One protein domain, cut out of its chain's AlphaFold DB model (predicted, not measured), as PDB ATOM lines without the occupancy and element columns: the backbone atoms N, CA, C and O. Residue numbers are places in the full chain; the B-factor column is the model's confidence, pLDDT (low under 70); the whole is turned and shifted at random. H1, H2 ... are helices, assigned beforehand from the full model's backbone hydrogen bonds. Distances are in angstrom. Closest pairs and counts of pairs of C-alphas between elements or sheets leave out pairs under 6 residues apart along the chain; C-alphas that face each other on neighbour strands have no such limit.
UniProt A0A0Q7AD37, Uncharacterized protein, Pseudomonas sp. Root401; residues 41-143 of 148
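AT A GLANCE: This is residues 41 to 143 of the 148 residues of an uncharacterized protein of Pseudomonas sp. Root401 (UniProt A0A0Q7AD37). The longest helix, H3, crosses a helical hairpin of H1 and H2 on H2's side; H5 also crosses H2, apart from H3, and short H4 packs on residues 100 to 108 of H3. The printed part has 103 residues with five named helices, H1 to H5 in order, and no named strand: all helix. It is compact, with a radius of gyration of the C-alphas of 13.2 A, and rounded, spanning 32 by 31 by 24 A.

IN THESE COORDINATES: H3, residues 91 to 110, is 27.9 A long from C-alpha 91 at (1.478, -62.043, 14.346). H1 is residues 44 to 59, 23.4 A, from C-alpha 44 at (-4.551, -50.148, -5.818); H2 is residues 61 to 78, 25.7 A. H4 is residues 115 to 122, 10.8 A; H5 is residues 125 to 143, 26.8 A, to C-alpha 143 at (-13.945, -64.196, 19.861).

HOW THE PARTS SIT: H3, with residues 95 to 99 alone, touches residues 68 to 73 of H2, the hub, at a steep tilt of 58 degrees, opposite ways; the closest C-alphas, Leu 69 and Ala 99, are 7.2 A apart. H3 touches H4 at 60 degrees, steep, C-alphas 104 and 118 being closest at 5.2 A. H1 and H2 form a hairpin at a shallow tilt of 24 degrees, closest at C-alphas 56 and 64, 4.6 A. Residues 130 to 138 of H5 touch residues 62 to 70 of H2 at a steep 50 degrees, closest at C-alphas 66 and 134, 5.9 A. H3 and H5 are apart. Every O i to N i+4 pair is within hydrogen-bond range in H2, H3, H4 and H5; in H1, 11 of 12 are.

THE WHOLE: The C-alphas of Glu 112 and Glu 143, the two farthest apart, are 37.2 A apart. The printed part has no cut; the link from H2 to H3, residues 79 to 90, is long. The model's pLDDT is under 70 at residues 41 to 42, 87 and 143.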
ATOM      1  N   GLN A  41       3.317 -45.306  -7.879       58.78
ATOM      2  CA  GLN A  41       1.948 -45.033  -7.435       58.78
ATOM      3  C   GLN A  41       1.502 -46.069  -6.399       58.78
ATOM      4  O   GLN A  41       1.863 -47.242  -6.566       58.78
ATOM      5  N   PRO A  42       0.662 -45.669  -5.417       64.25
ATOM      6  CA  PRO A  42      -0.268 -46.497  -4.678       64.25
ATOM      7  C   PRO A  42      -0.446 -47.925  -5.180       64.25
ATOM      8  O   PRO A  42      -0.998 -48.006  -6.280       64.25
ATOM      9  N   PRO A  43      -0.113 -49.052  -4.512       76.44
ATOM     10  CA  PRO A  43      -0.799 -50.269  -4.926       76.44
ATOM     11  C   PRO A  43      -2.307 -50.017  -4.791       76.44
ATOM     12  O   PRO A  43      -2.737 -49.434  -3.796       76.44
ATOM     13  N   VAL A  44      -3.104 -50.443  -5.773       80.62
ATOM     14  CA  VAL A  44      -4.551 -50.148  -5.818       80.62
ATOM     15  C   VAL A  44      -5.247 -50.538  -4.508       80.62
ATOM     16  O   VAL A  44      -6.011 -49.750  -3.968       80.62
ATOM     17  N   TYR A  45      -4.868 -51.676  -3.921       79.12
ATOM     18  CA  TYR A  45      -5.414 -52.145  -2.645       79.12
ATOM     19  C   TYR A  45      -5.154 -51.190  -1.459       79.12
ATOM     20  O   TYR A  45      -5.944 -51.143  -0.523       79.12
ATOM     21  N   VAL A  46      -4.059 -50.416  -1.474       83.12
ATOM     22  CA  VAL A  46      -3.758 -49.413  -0.432       83.12
ATOM     23  C   VAL A  46      -4.629 -48.175  -0.624       83.12
ATOM     24  O   VAL A  46      -5.133 -47.621   0.345       83.12
ATOM     25  N   LEU A  47      -4.839 -47.755  -1.874       84.94
ATOM     26  CA  LEU A  47      -5.720 -46.629  -2.189       84.94
ATOM     27  C   LEU A  47      -7.181 -46.947  -1.856       84.94
ATOM     28  O   LEU A  47      -7.879 -46.098  -1.313       84.94
ATOM     29  N   GLU A  48      -7.625 -48.172  -2.135       88.69
ATOM     30  CA  GLU A  48      -8.952 -48.660  -1.748       88.69
ATOM     31  C   GLU A  48      -9.124 -48.673  -0.228       88.69
ATOM     32  O   GLU A  48     -10.147 -48.206   0.273       88.69
ATOM     33  N   LEU A  49      -8.109 -49.134   0.516       89.62
ATOM     34  CA  LEU A  49      -8.097 -49.030   1.973       89.62
ATOM     35  C   LEU A  49      -8.231 -47.566   2.410       89.62
ATOM     36  O   LEU A  49      -9.107 -47.248   3.205       89.62
ATOM     37  N   PHE A  50      -7.415 -46.657   1.874       90.31
ATOM     38  CA  PHE A  50      -7.449 -45.243   2.260       90.31
ATOM     39  C   PHE A  50      -8.780 -44.563   1.931       90.31
ATOM     40  O   PHE A  50      -9.261 -43.757   2.726       90.31
ATOM     41  N   ALA A  51      -9.408 -44.908   0.806       90.75
ATOM     42  CA  ALA A  51     -10.747 -44.433   0.477       90.75
ATOM     43  C   ALA A  51     -11.772 -44.882   1.534       90.75
ATOM     44  O   ALA A  51     -12.496 -44.038   2.064       90.75
ATOM     45  N   LYS A  52     -11.762 -46.168   1.921       92.19
ATOM     46  CA  LYS A  52     -12.625 -46.697   2.996       92.19
ATOM     47  C   LYS A  52     -12.368 -46.005   4.337       92.19
ATOM     48  O   LYS A  52     -13.311 -45.624   5.021       92.19
ATOM     49  N   LEU A  53     -11.098 -45.804   4.704       92.69
ATOM     50  CA  LEU A  53     -10.729 -45.109   5.943       92.69
ATOM     51  C   LEU A  53     -11.243 -43.673   5.962       92.69
ATOM     52  O   LEU A  53     -11.729 -43.229   6.995       92.69
ATOM     53  N   ARG A  54     -11.178 -42.966   4.831       91.19
ATOM     54  CA  ARG A  54     -11.672 -41.592   4.712       91.19
ATOM     55  C   ARG A  54     -13.184 -41.502   4.864       91.19
ATOM     56  O   ARG A  54     -13.675 -40.588   5.523       91.19
ATOM     57  N   GLU A  55     -13.918 -42.435   4.266       93.44
ATOM     58  CA  GLU A  55     -15.370 -42.526   4.434       93.44
ATOM     59  C   GLU A  55     -15.743 -42.815   5.893       93.44
ATOM     60  O   GLU A  55     -16.610 -42.147   6.452       93.44
ATOM     61  N   ALA A  56     -15.035 -43.744   6.537       93.25
ATOM     62  CA  ALA A  56     -15.251 -44.085   7.939       93.25
ATOM     63  C   ALA A  56     -14.850 -42.943   8.896       93.25
ATOM     64  O   ALA A  56     -15.567 -42.653   9.853       93.25
ATOM     65  N   GLU A  57     -13.753 -42.233   8.617       91.19
ATOM     66  CA  GLU A  57     -13.304 -41.069   9.394       91.19
ATOM     67  C   GLU A  57     -14.314 -39.920   9.346       91.19
ATOM     68  O   GLU A  57     -14.489 -39.221  10.346       91.19
ATOM     69  N   ALA A  58     -15.025 -39.754   8.224       91.69
ATOM     70  CA  ALA A  58     -16.106 -38.779   8.112       91.69
ATOM     71  C   ALA A  58     -17.279 -39.074   9.068       91.69
ATOM     72  O   ALA A  58     -18.026 -38.156   9.409       91.69
ATOM     73  N   ILE A  59     -17.429 -40.326   9.516       93.94
ATOM     74  CA  ILE A  59     -18.396 -40.729  10.542       93.94
ATOM     75  C   ILE A  59     -17.787 -40.518  11.931       93.94
ATOM     76  O   ILE A  59     -18.323 -39.754  12.736       93.94
ATOM     77  N   SER A  60     -16.672 -41.193  12.232       91.12
ATOM     78  CA  SER A  60     -15.917 -40.984  13.468       91.12
ATOM     79  C   SER A  60     -14.508 -41.583  13.416       91.12
ATOM     80  O   SER A  60     -14.199 -42.471  12.622       91.12
ATOM     81  N   ARG A  61     -13.648 -41.160  14.351       88.25
ATOM     82  CA  ARG A  61     -12.322 -41.770  14.541       88.25
ATOM     83  C   ARG A  61     -12.404 -43.251  14.927       88.25
ATOM     84  O   ARG A  61     -11.534 -44.008  14.518       88.25
ATOM     85  N   SER A  62     -13.419 -43.657  15.693       89.69
ATOM     86  CA  SER A  62     -13.608 -45.070  16.045       89.69
ATOM     87  C   SER A  62     -13.899 -45.900  14.802       89.69
ATOM     88  O   SER A  62     -13.193 -46.865  14.552       89.69
ATOM     89  N   GLU A  63     -14.862 -45.462  13.987       91.88
ATOM     90  CA  GLU A  63     -15.247 -46.147  12.746       91.88
ATOM     91  C   GLU A  63     -14.056 -46.302  11.794       91.88
ATOM     92  O   GLU A  63     -13.857 -47.362  11.201       91.88
ATOM     93  N   MET A  64     -13.212 -45.270  11.684       93.62
ATOM     94  CA  MET A  64     -11.964 -45.340  10.915       93.62
ATOM     95  C   MET A  64     -11.030 -46.440  11.435       93.62
ATOM     96  O   MET A  64     -10.462 -47.188  10.641       93.62
ATOM     97  N   LEU A  65     -10.853 -46.544  12.755       91.88
ATOM     98  CA  LEU A  65      -9.990 -47.554  13.368       91.88
ATOM     99  C   LEU A  65     -10.569 -48.966  13.237       91.88
ATOM    100  O   LEU A  65      -9.824 -49.896  12.941       91.88
ATOM    101  N   ASP A  66     -11.879 -49.119  13.384       91.31
ATOM    102  CA  ASP A  66     -12.562 -50.403  13.218       91.31
ATOM    103  C   ASP A  66     -12.461 -50.890  11.768       91.31
ATOM    104  O   ASP A  66     -12.048 -52.021  11.505       91.31
ATOM    105  N   THR A  67     -12.719 -49.988  10.816       93.56
ATOM    106  CA  THR A  67     -12.570 -50.250   9.378       93.56
ATOM    107  C   THR A  67     -11.131 -50.610   9.021       93.56
ATOM    108  O   THR A  67     -10.909 -51.524   8.222       93.56
ATOM    109  N   LEU A  68     -10.145 -49.927   9.618       92.75
ATOM    110  CA  LEU A  68      -8.729 -50.239   9.441       92.75
ATOM    111  C   LEU A  68      -8.423 -51.664   9.895       92.75
ATOM    112  O   LEU A  68      -7.831 -52.419   9.133       92.75
ATOM    113  N   LEU A  69      -8.799 -52.023  11.123       91.38
ATOM    114  CA  LEU A  69      -8.474 -53.326  11.702       91.38
ATOM    115  C   LEU A  69      -9.139 -54.471  10.930       91.38
ATOM    116  O   LEU A  69      -8.461 -55.447  10.599       91.38
ATOM    117  N   ALA A  70     -10.416 -54.321  10.569       90.56
ATOM    118  CA  ALA A  70     -11.138 -55.299   9.759       90.56
ATOM    119  C   ALA A  70     -10.508 -55.461   8.366       90.56
ATOM    120  O   ALA A  70     -10.135 -56.567   7.974       90.56
ATOM    121  N   SER A  71     -10.290 -54.349   7.653       90.62
ATOM    122  CA  SER A  71      -9.697 -54.379   6.308       90.62
ATOM    123  C   SER A  71      -8.272 -54.934   6.326       90.62
ATOM    124  O   SER A  71      -7.877 -55.679   5.433       90.62
ATOM    125  N   LEU A  72      -7.480 -54.599   7.350       88.44
ATOM    126  CA  LEU A  72      -6.130 -55.131   7.500       88.44
ATOM    127  C   LEU A  72      -6.126 -56.628   7.748       88.44
ATOM    128  O   LEU A  72      -5.280 -57.317   7.188       88.44
ATOM    129  N   SER A  73      -7.049 -57.133   8.560       87.81
ATOM    130  CA  SER A  73      -7.180 -58.569   8.783       87.81
ATOM    131  C   SER A  73      -7.488 -59.314   7.489       87.81
ATOM    132  O   SER A  73      -6.776 -60.256   7.148       87.81
ATOM    133  N   GLU A  74      -8.461 -58.835   6.707       87.31
ATOM    134  CA  GLU A  74      -8.766 -59.388   5.381       87.31
ATOM    135  C   GLU A  74      -7.530 -59.363   4.472       87.31
ATOM    136  O   GLU A  74      -7.146 -60.382   3.897       87.31
ATOM    137  N   MET A  75      -6.833 -58.225   4.409       85.88
ATOM    138  CA  MET A  75      -5.615 -58.083   3.612       85.88
ATOM    139  C   MET A  75      -4.499 -59.033   4.060       85.88
ATOM    140  O   MET A  75      -3.790 -59.573   3.211       85.88
ATOM    141  N   ILE A  76      -4.319 -59.233   5.367       85.56
ATOM    142  CA  ILE A  76      -3.331 -60.160   5.932       85.56
ATOM    143  C   ILE A  76      -3.689 -61.604   5.565       85.56
ATOM    144  O   ILE A  76      -2.795 -62.361   5.186       85.56
ATOM    145  N   ILE A  77      -4.970 -61.979   5.635       85.19
ATOM    146  CA  ILE A  77      -5.455 -63.316   5.260       85.19
ATOM    147  C   ILE A  77      -5.225 -63.570   3.765       85.19
ATOM    148  O   ILE A  77      -4.692 -64.614   3.389       85.19
ATOM    149  N   GLU A  78      -5.566 -62.608   2.905       85.06
ATOM    150  CA  GLU A  78      -5.337 -62.705   1.458       85.06
ATOM    151  C   GLU A  78      -3.846 -62.711   1.094       85.06
ATOM    152  O   GLU A  78      -3.420 -63.350   0.128       85.06
ATOM    153  N   ARG A  79      -3.042 -61.941   1.832       82.06
ATOM    154  CA  ARG A  79      -1.628 -61.683   1.548       82.06
ATOM    155  C   ARG A  79      -0.814 -61.779   2.840       82.06
ATOM    156  O   ARG A  79      -0.354 -60.756   3.344       82.06
ATOM    157  N   PRO A  80      -0.493 -62.991   3.321       76.31
ATOM    158  CA  PRO A  80       0.280 -63.168   4.555       76.31
ATOM    159  C   PRO A  80       1.698 -62.579   4.469       76.31
ATOM    160  O   PRO A  80       2.283 -62.199   5.479       76.31
ATOM    161  N   GLY A  81       2.238 -62.398   3.254       78.56
ATOM    162  CA  GLY A  81       3.493 -61.667   3.021       78.56
ATOM    163  C   GLY A  81       3.435 -60.174   3.387       78.56
ATOM    164  O   GLY A  81       4.471 -59.505   3.420       78.56
ATOM    165  N   LEU A  82       2.241 -59.642   3.681       77.19
ATOM    166  CA  LEU A  82       2.062 -58.324   4.273       77.19
ATOM    167  C   LEU A  82       2.430 -58.285   5.751       77.19
ATOM    168  O   LEU A  82       2.564 -57.177   6.240       77.19
ATOM    169  N   LEU A  83       2.637 -59.386   6.469       79.75
ATOM    170  CA  LEU A  83       3.170 -59.315   7.830       79.75
ATOM    171  C   LEU A  83       4.683 -59.502   7.828       79.75
ATOM    172  O   LEU A  83       5.214 -60.479   7.304       79.75
ATOM    173  N   ASP A  84       5.392 -58.565   8.456       76.62
ATOM    174  CA  ASP A  84       6.826 -58.715   8.694       76.62
ATOM    175  C   ASP A  84       7.078 -59.465  10.004       76.62
ATOM    176  O   ASP A  84       7.450 -58.892  11.028       76.62
ATOM    177  N   LEU A  85       6.872 -60.780   9.953       76.69
ATOM    178  CA  LEU A  85       7.101 -61.680  11.086       76.69
ATOM    179  C   LEU A  85       8.584 -61.806  11.461       76.69
ATOM    180  O   LEU A  85       8.904 -62.344  12.515       76.69
ATOM    181  N   LYS A  86       9.513 -61.317  10.628       74.19
ATOM    182  CA  LYS A  86      10.952 -61.355  10.940       74.19
ATOM    183  C   LYS A  86      11.349 -60.303  11.969       74.19
ATOM    184  O   LYS A  86      12.338 -60.495  12.671       74.19
ATOM    185  N   ASN A  87      10.594 -59.210  12.043       68.75
ATOM    186  CA  ASN A  87      10.849 -58.082  12.936       68.75
ATOM    187  C   ASN A  87       9.802 -57.964  14.059       68.75
ATOM    188  O   ASN A  87       9.759 -56.944  14.745       68.75
ATOM    189  N   ALA A  88       8.966 -58.986  14.252       73.00
ATOM    190  CA  ALA A  88       7.918 -59.014  15.267       73.00
ATOM    191  C   ALA A  88       7.956 -60.315  16.076       73.00
ATOM    192  O   ALA A  88       8.280 -61.378  15.556       73.00
ATOM    193  N   GLU A  89       7.604 -60.224  17.360       72.69
ATOM    194  CA  GLU A  89       7.591 -61.376  18.271       72.69
ATOM    195  C   GLU A  89       6.440 -62.350  17.976       72.69
ATOM    196  O   GLU A  89       6.551 -63.546  18.234       72.69
ATOM    197  N   ASN A  90       5.326 -61.843  17.444       77.38
ATOM    198  CA  ASN A  90       4.151 -62.621  17.061       77.38
ATOM    199  C   ASN A  90       3.340 -61.892  15.972       77.38
ATOM    200  O   ASN A  90       3.581 -60.719  15.673       77.38
ATOM    201  N   GLU A  91       2.355 -62.586  15.395       77.38
ATOM    202  CA  GLU A  91       1.478 -62.043  14.346       77.38
ATOM    203  C   GLU A  91       0.686 -60.817  14.817       77.38
ATOM    204  O   GLU A  91       0.546 -59.855  14.070       77.38
ATOM    205  N   SER A  92       0.245 -60.803  16.077       77.50
ATOM    206  CA  SER A  92      -0.489 -59.679  16.677       77.50
ATOM    207  C   SER A  92       0.347 -58.391  16.706       77.50
ATOM    208  O   SER A  92      -0.125 -57.319  16.322       77.50
ATOM    209  N   MET A  93       1.625 -58.491  17.078       79.81
ATOM    210  CA  MET A  93       2.580 -57.383  17.044       79.81
ATOM    211  C   MET A  93       2.879 -56.962  15.602       79.81
ATOM    212  O   MET A  93       2.920 -55.768  15.316       79.81
ATOM    213  N   ALA A  94       3.041 -57.916  14.681       82.88
ATOM    214  CA  ALA A  94       3.254 -57.612  13.267       82.88
ATOM    215  C   ALA A  94       2.057 -56.869  12.651       82.88
ATOM    216  O   ALA A  94       2.250 -55.894  11.925       82.88
ATOM    217  N   ALA A  95       0.833 -57.297  12.968       84.50
ATOM    218  CA  ALA A  95      -0.406 -56.673  12.517       84.50
ATOM    219  C   ALA A  95      -0.588 -55.278  13.123       84.50
ATOM    220  O   ALA A  95      -0.930 -54.337  12.412       84.50
ATOM    221  N   THR A  96      -0.272 -55.114  14.410       85.31
ATOM    222  CA  THR A  96      -0.295 -53.806  15.080       85.31
ATOM    223  C   THR A  96       0.713 -52.840  14.453       85.31
ATOM    224  O   THR A  96       0.382 -51.686  14.188       85.31
ATOM    225  N   ASN A  97       1.928 -53.312  14.156       85.00
ATOM    226  CA  ASN A  97       2.944 -52.516  13.468       85.00
ATOM    227  C   ASN A  97       2.488 -52.128  12.054       85.00
ATOM    228  O   ASN A  97       2.609 -50.968  11.674       85.00
ATOM    229  N   LEU A  98       1.903 -53.070  11.303       86.50
ATOM    230  CA  LEU A  98       1.323 -52.795   9.987       86.50
ATOM    231  C   LEU A  98       0.204 -51.748  10.068       86.50
ATOM    232  O   LEU A  98       0.162 -50.846   9.237       86.50
ATOM    233  N   ALA A  99      -0.678 -51.838  11.064       88.88
ATOM    234  CA  ALA A  99      -1.747 -50.867  11.272       88.88
ATOM    235  C   ALA A  99      -1.205 -49.465  11.562       88.88
ATOM    236  O   ALA A  99      -1.664 -48.491  10.964       88.88
ATOM    237  N   ALA A 100      -0.187 -49.364  12.419       87.56
ATOM    238  CA  ALA A 100       0.492 -48.104  12.687       87.56
ATOM    239  C   ALA A 100       1.141 -47.528  11.415       87.56
ATOM    240  O   ALA A 100       0.944 -46.353  11.112       87.56
ATOM    241  N   ASP A 101       1.859 -48.346  10.641       84.69
ATOM    242  CA  ASP A 101       2.492 -47.914   9.388       84.69
ATOM    243  C   ASP A 101       1.456 -47.424   8.363       84.69
ATOM    244  O   ASP A 101       1.633 -46.362   7.766       84.69
ATOM    245  N   MET A 102       0.342 -48.146   8.211       87.81
ATOM    246  CA  MET A 102      -0.752 -47.763   7.312       87.81
ATOM    247  C   MET A 102      -1.414 -46.455   7.726       87.81
ATOM    248  O   MET A 102      -1.737 -45.642   6.868       87.81
ATOM    249  N   LEU A 103      -1.589 -46.217   9.025       89.88
ATOM    250  CA  LEU A 103      -2.126 -44.952   9.521       89.88
ATOM    251  C   LEU A 103      -1.174 -43.780   9.285       89.88
ATOM    252  O   LEU A 103      -1.633 -42.679   8.985       89.88
ATOM    253  N   VAL A 104       0.139 -44.004   9.403       88.00
ATOM    254  CA  VAL A 104       1.130 -42.994   9.023       88.00
ATOM    255  C   VAL A 104       0.992 -42.668   7.542       88.00
ATOM    256  O   VAL A 104       0.839 -41.500   7.198       88.00
ATOM    257  N   ASP A 105       1.002 -43.684   6.678       86.25
ATOM    258  CA  ASP A 105       0.910 -43.491   5.229       86.25
ATOM    259  C   ASP A 105      -0.443 -42.857   4.825       86.25
ATOM    260  O   ASP A 105      -0.478 -42.001   3.941       86.25
ATOM    261  N   TYR A 106      -1.537 -43.191   5.518       88.62
ATOM    262  CA  TYR A 106      -2.858 -42.576   5.343       88.62
ATOM    263  C   TYR A 106      -2.853 -41.087   5.700       88.62
ATOM    264  O   TYR A 106      -3.321 -40.267   4.915       88.62
ATOM    265  N   ARG A 107      -2.272 -40.705   6.845       86.88
ATOM    266  CA  ARG A 107      -2.157 -39.292   7.250       86.88
ATOM    267  C   ARG A 107      -1.276 -38.495   6.298       86.88
ATOM    268  O   ARG A 107      -1.614 -37.368   5.958       86.88
ATOM    269  N   MET A 108      -0.182 -39.090   5.829       85.00
ATOM    270  CA  MET A 108       0.649 -38.480   4.791       85.00
ATOM    271  C   MET A 108      -0.127 -38.281   3.481       85.00
ATOM    272  O   MET A 108       0.110 -37.305   2.783       85.00
ATOM    273  N   TRP A 109      -1.058 -39.182   3.150       85.56
ATOM    274  CA  TRP A 109      -1.870 -39.098   1.934       85.56
ATOM    275  C   TRP A 109      -3.045 -38.112   2.037       85.56
ATOM    276  O   TRP A 109      -3.299 -37.385   1.083       85.56
ATOM    277  N   VAL A 110      -3.761 -38.071   3.167       84.75
ATOM    278  CA  VAL A 110      -4.929 -37.185   3.353       84.75
ATOM    279  C   VAL A 110      -4.523 -35.760   3.696       84.75
ATOM    280  O   VAL A 110      -5.053 -34.815   3.117       84.75
ATOM    281  N   ASP A 111      -3.611 -35.610   4.653       80.25
ATOM    282  CA  ASP A 111      -3.275 -34.316   5.246       80.25
ATOM    283  C   ASP A 111      -1.999 -33.710   4.630       80.25
ATOM    284  O   ASP A 111      -1.541 -32.662   5.083       80.25
ATOM    285  N   GLU A 112      -1.391 -34.391   3.645       79.69
ATOM    286  CA  GLU A 112      -0.089 -34.058   3.035       79.69
ATOM    287  C   GLU A 112       1.007 -33.763   4.080       79.69
ATOM    288  O   GLU A 112       1.953 -33.009   3.842       79.69
ATOM    289  N   MET A 113       0.873 -34.350   5.275       79.75
ATOM    290  CA  MET A 113       1.755 -34.067   6.401       79.75
ATOM    291  C   MET A 113       3.015 -34.932   6.377       79.75
ATOM    292  O   MET A 113       3.026 -36.048   5.861       79.75
ATOM    293  N   ASP A 114       4.078 -34.451   7.023       83.38
ATOM    294  CA  ASP A 114       5.318 -35.212   7.158       83.38
ATOM    295  C   ASP A 114       5.140 -36.489   7.993       83.38
ATOM    296  O   ASP A 114       4.421 -36.520   8.999       83.38
ATOM    297  N   ARG A 115       5.923 -37.522   7.651       80.19
ATOM    298  CA  ARG A 115       5.983 -38.796   8.387       80.19
ATOM    299  C   ARG A 115       6.202 -38.600   9.890       80.19
ATOM    300  O   ARG A 115       5.580 -39.290  10.691       80.19
ATOM    301  N   GLU A 116       7.085 -37.680  10.288       84.19
ATOM    302  CA  GLU A 116       7.367 -37.424  11.709       84.19
ATOM    303  C   GLU A 116       6.136 -36.873  12.444       84.19
ATOM    304  O   GLU A 116       5.879 -37.245  13.592       84.19
ATOM    305  N   THR A 117       5.349 -36.027  11.779       86.50
ATOM    306  CA  THR A 117       4.115 -35.456  12.328       86.50
ATOM    307  C   THR A 117       3.052 -36.537  12.502       86.50
ATOM    308  O   THR A 117       2.495 -36.671  13.593       86.50
ATOM    309  N   ALA A 118       2.854 -37.382  11.488       87.25
ATOM    310  CA  ALA A 118       1.934 -38.515  11.556       87.25
ATOM    311  C   ALA A 118       2.339 -39.538  12.639       87.25
ATOM    312  O   ALA A 118       1.508 -39.992  13.426       87.25
ATOM    313  N   GLN A 119       3.633 -39.844  12.769       84.88
ATOM    314  CA  GLN A 119       4.140 -40.710  13.843       84.88
ATOM    315  C   GLN A 119       3.928 -40.113  15.237       84.88
ATOM    316  O   GLN A 119       3.635 -40.831  16.197       84.88
ATOM    317  N   ARG A 120       4.081 -38.792  15.369       88.81
ATOM    318  CA  ARG A 120       3.828 -38.099  16.633       88.81
ATOM    319  C   ARG A 120       2.354 -38.170  17.013       88.81
ATOM    320  O   ARG A 120       2.067 -38.366  18.190       88.81
ATOM    321  N   TRP A 121       1.452 -38.063  16.039       88.31
ATOM    322  CA  TRP A 121       0.013 -38.224  16.246       88.31
ATOM    323  C   TRP A 121      -0.334 -39.611  16.805       88.31
ATOM    324  O   TRP A 121      -1.034 -39.694  17.814       88.31
ATOM    325  N   LEU A 122       0.257 -40.681  16.264       87.19
ATOM    326  CA  LEU A 122       0.081 -42.043  16.795       87.19
ATOM    327  C   LEU A 122       0.610 -42.226  18.224       87.19
ATOM    328  O   LEU A 122       0.191 -43.131  18.937       87.19
ATOM    329  N   SER A 123       1.536 -41.368  18.654       87.06
ATOM    330  CA  SER A 123       2.104 -41.398  20.005       87.06
ATOM    331  C   SER A 123       1.308 -40.561  21.016       87.06
ATOM    332  O   SER A 123       1.728 -40.441  22.169       87.06
ATOM    333  N   THR A 124       0.200 -39.933  20.604       90.62
ATOM    334  CA  THR A 124      -0.645 -39.145  21.512       90.62
ATOM    335  C   THR A 124      -1.455 -40.057  22.436       90.62
ATOM    336  O   THR A 124      -1.933 -41.105  21.995       90.62
ATOM    337  N   PRO A 125      -1.623 -39.700  23.723       89.69
ATOM    338  CA  PRO A 125      -2.356 -40.539  24.668       89.69
ATOM    339  C   PRO A 125      -3.825 -40.721  24.268       89.69
ATOM    340  O   PRO A 125      -4.384 -41.790  24.495       89.69
ATOM    341  N   GLU A 126      -4.433 -39.717  23.634       88.88
ATOM    342  CA  GLU A 126      -5.797 -39.792  23.117       88.88
ATOM    343  C   GLU A 126      -5.906 -40.829  21.997       88.88
ATOM    344  O   GLU A 126      -6.816 -41.651  22.013       88.88
ATOM    345  N   PHE A 127      -4.967 -40.827  21.045       88.75
ATOM    346  CA  PHE A 127      -4.961 -41.811  19.967       88.75
ATOM    347  C   PHE A 127      -4.686 -43.224  20.491       88.75
ATOM    348  O   PHE A 127      -5.388 -44.159  20.121       88.75
ATOM    349  N   ILE A 128      -3.692 -43.385  21.372       89.00
ATOM    350  CA  ILE A 128      -3.340 -44.690  21.950       89.00
ATOM    351  C   ILE A 128      -4.543 -45.301  22.671       89.00
ATOM    352  O   ILE A 128      -4.775 -46.505  22.551       89.00
ATOM    353  N   LYS A 129      -5.311 -44.481  23.399       90.25
ATOM    354  CA  LYS A 129      -6.526 -44.923  24.082       90.25
ATOM    355  C   LYS A 129      -7.560 -45.442  23.080       90.25
ATOM    356  O   LYS A 129      -7.954 -46.598  23.181       90.25
ATOM    357  N   ASP A 130      -7.940 -44.628  22.101       89.75
ATOM    358  CA  ASP A 130      -8.942 -44.998  21.095       89.75
ATOM    359  C   ASP A 130      -8.522 -46.220  20.270       89.75
ATOM    360  O   ASP A 130      -9.337 -47.089  19.974       89.75
ATOM    361  N   PHE A 131      -7.237 -46.312  19.924       89.19
ATOM    362  CA  PHE A 131      -6.683 -47.450  19.199       89.19
ATOM    363  C   PHE A 131      -6.710 -48.732  20.027       89.19
ATOM    364  O   PHE A 131      -7.032 -49.794  19.501       89.19
ATOM    365  N   SER A 132      -6.418 -48.637  21.327       88.56
ATOM    366  CA  SER A 132      -6.527 -49.779  22.239       88.56
ATOM    367  C   SER A 132      -7.983 -50.231  22.376       88.56
ATOM    368  O   SER A 132      -8.257 -51.419  22.263       88.56
ATOM    369  N   GLU A 133      -8.925 -49.294  22.520       91.19
ATOM    370  CA  GLU A 133     -10.360 -49.603  22.580       91.19
ATOM    371  C   GLU A 133     -10.876 -50.241  21.279       91.19
ATOM    372  O   GLU A 133     -11.692 -51.160  21.333       91.19
ATOM    373  N   ALA A 134     -10.403 -49.784  20.115       90.75
ATOM    374  CA  ALA A 134     -10.731 -50.383  18.820       90.75
ATOM    375  C   ALA A 134     -10.147 -51.796  18.678       90.75
ATOM    376  O   ALA A 134     -10.847 -52.712  18.258       90.75
ATOM    377  N   LEU A 135      -8.890 -52.008  19.091       87.62
ATOM    378  CA  LEU A 135      -8.274 -53.338  19.113       87.62
ATOM    379  C   LEU A 135      -9.024 -54.308  20.025       87.62
ATOM    380  O   LEU A 135      -9.215 -55.464  19.651       87.62
ATOM    381  N   ASP A 136      -9.438 -53.857  21.206       89.19
ATOM    382  CA  ASP A 136     -10.192 -54.685  22.145       89.19
ATOM    383  C   ASP A 136     -11.573 -55.046  21.582       89.19
ATOM    384  O   ASP A 136     -11.959 -56.213  21.627       89.19
ATOM    385  N   ARG A 137     -12.285 -54.091  20.969       89.19
ATOM    386  CA  ARG A 137     -13.555 -54.358  20.270       89.19
ATOM    387  C   ARG A 137     -13.371 -55.317  19.101       89.19
ATOM    388  O   ARG A 137     -14.109 -56.287  18.983       89.19
ATOM    389  N   TYR A 138     -12.343 -55.109  18.285       87.00
ATOM    390  CA  TYR A 138     -12.019 -56.004  17.181       87.00
ATOM    391  C   TYR A 138     -11.722 -57.432  17.666       87.00
ATOM    392  O   TYR A 138     -12.238 -58.401  17.111       87.00
ATOM    393  N   ARG A 139     -10.964 -57.593  18.755       85.00
ATOM    394  CA  ARG A 139     -10.734 -58.913  19.369       85.00
ATOM    395  C   ARG A 139     -12.028 -59.568  19.835       85.00
ATOM    396  O   ARG A 139     -12.203 -60.751  19.579       85.00
ATOM    397  N   GLN A 140     -12.941 -58.810  20.443       85.62
ATOM    398  CA  GLN A 140     -14.256 -59.328  20.830       85.62
ATOM    399  C   GLN A 140     -15.037 -59.844  19.614       85.62
ATOM    400  O   GLN A 140     -15.579 -60.940  19.679       85.62
ATOM    401  N   THR A 141     -15.004 -59.136  18.477       83.31
ATOM    402  CA  THR A 141     -15.660 -59.621  17.244       83.31
ATOM    403  C   THR A 141     -15.045 -60.911  16.693       83.31
ATOM    404  O   THR A 141     -15.742 -61.705  16.068       83.31
ATOM    405  N   LEU A 142     -13.750 -61.151  16.934       75.12
ATOM    406  CA  LEU A 142     -13.069 -62.393  16.550       75.12
ATOM    407  C   LEU A 142     -13.295 -63.545  17.535       75.12
ATOM    408  O   LEU A 142     -13.139 -64.699  17.141       75.12
ATOM    409  N   GLU A 143     -13.601 -63.238  18.799       67.56
ATOM    410  CA  GLU A 143     -13.945 -64.196  19.861       67.56
ATOM    411  C   GLU A 143     -15.443 -64.546  19.897       67.56
ATOM    412  O   GLU A 143     -15.824 -65.510  20.560       67.56
TER     413      GLU A 143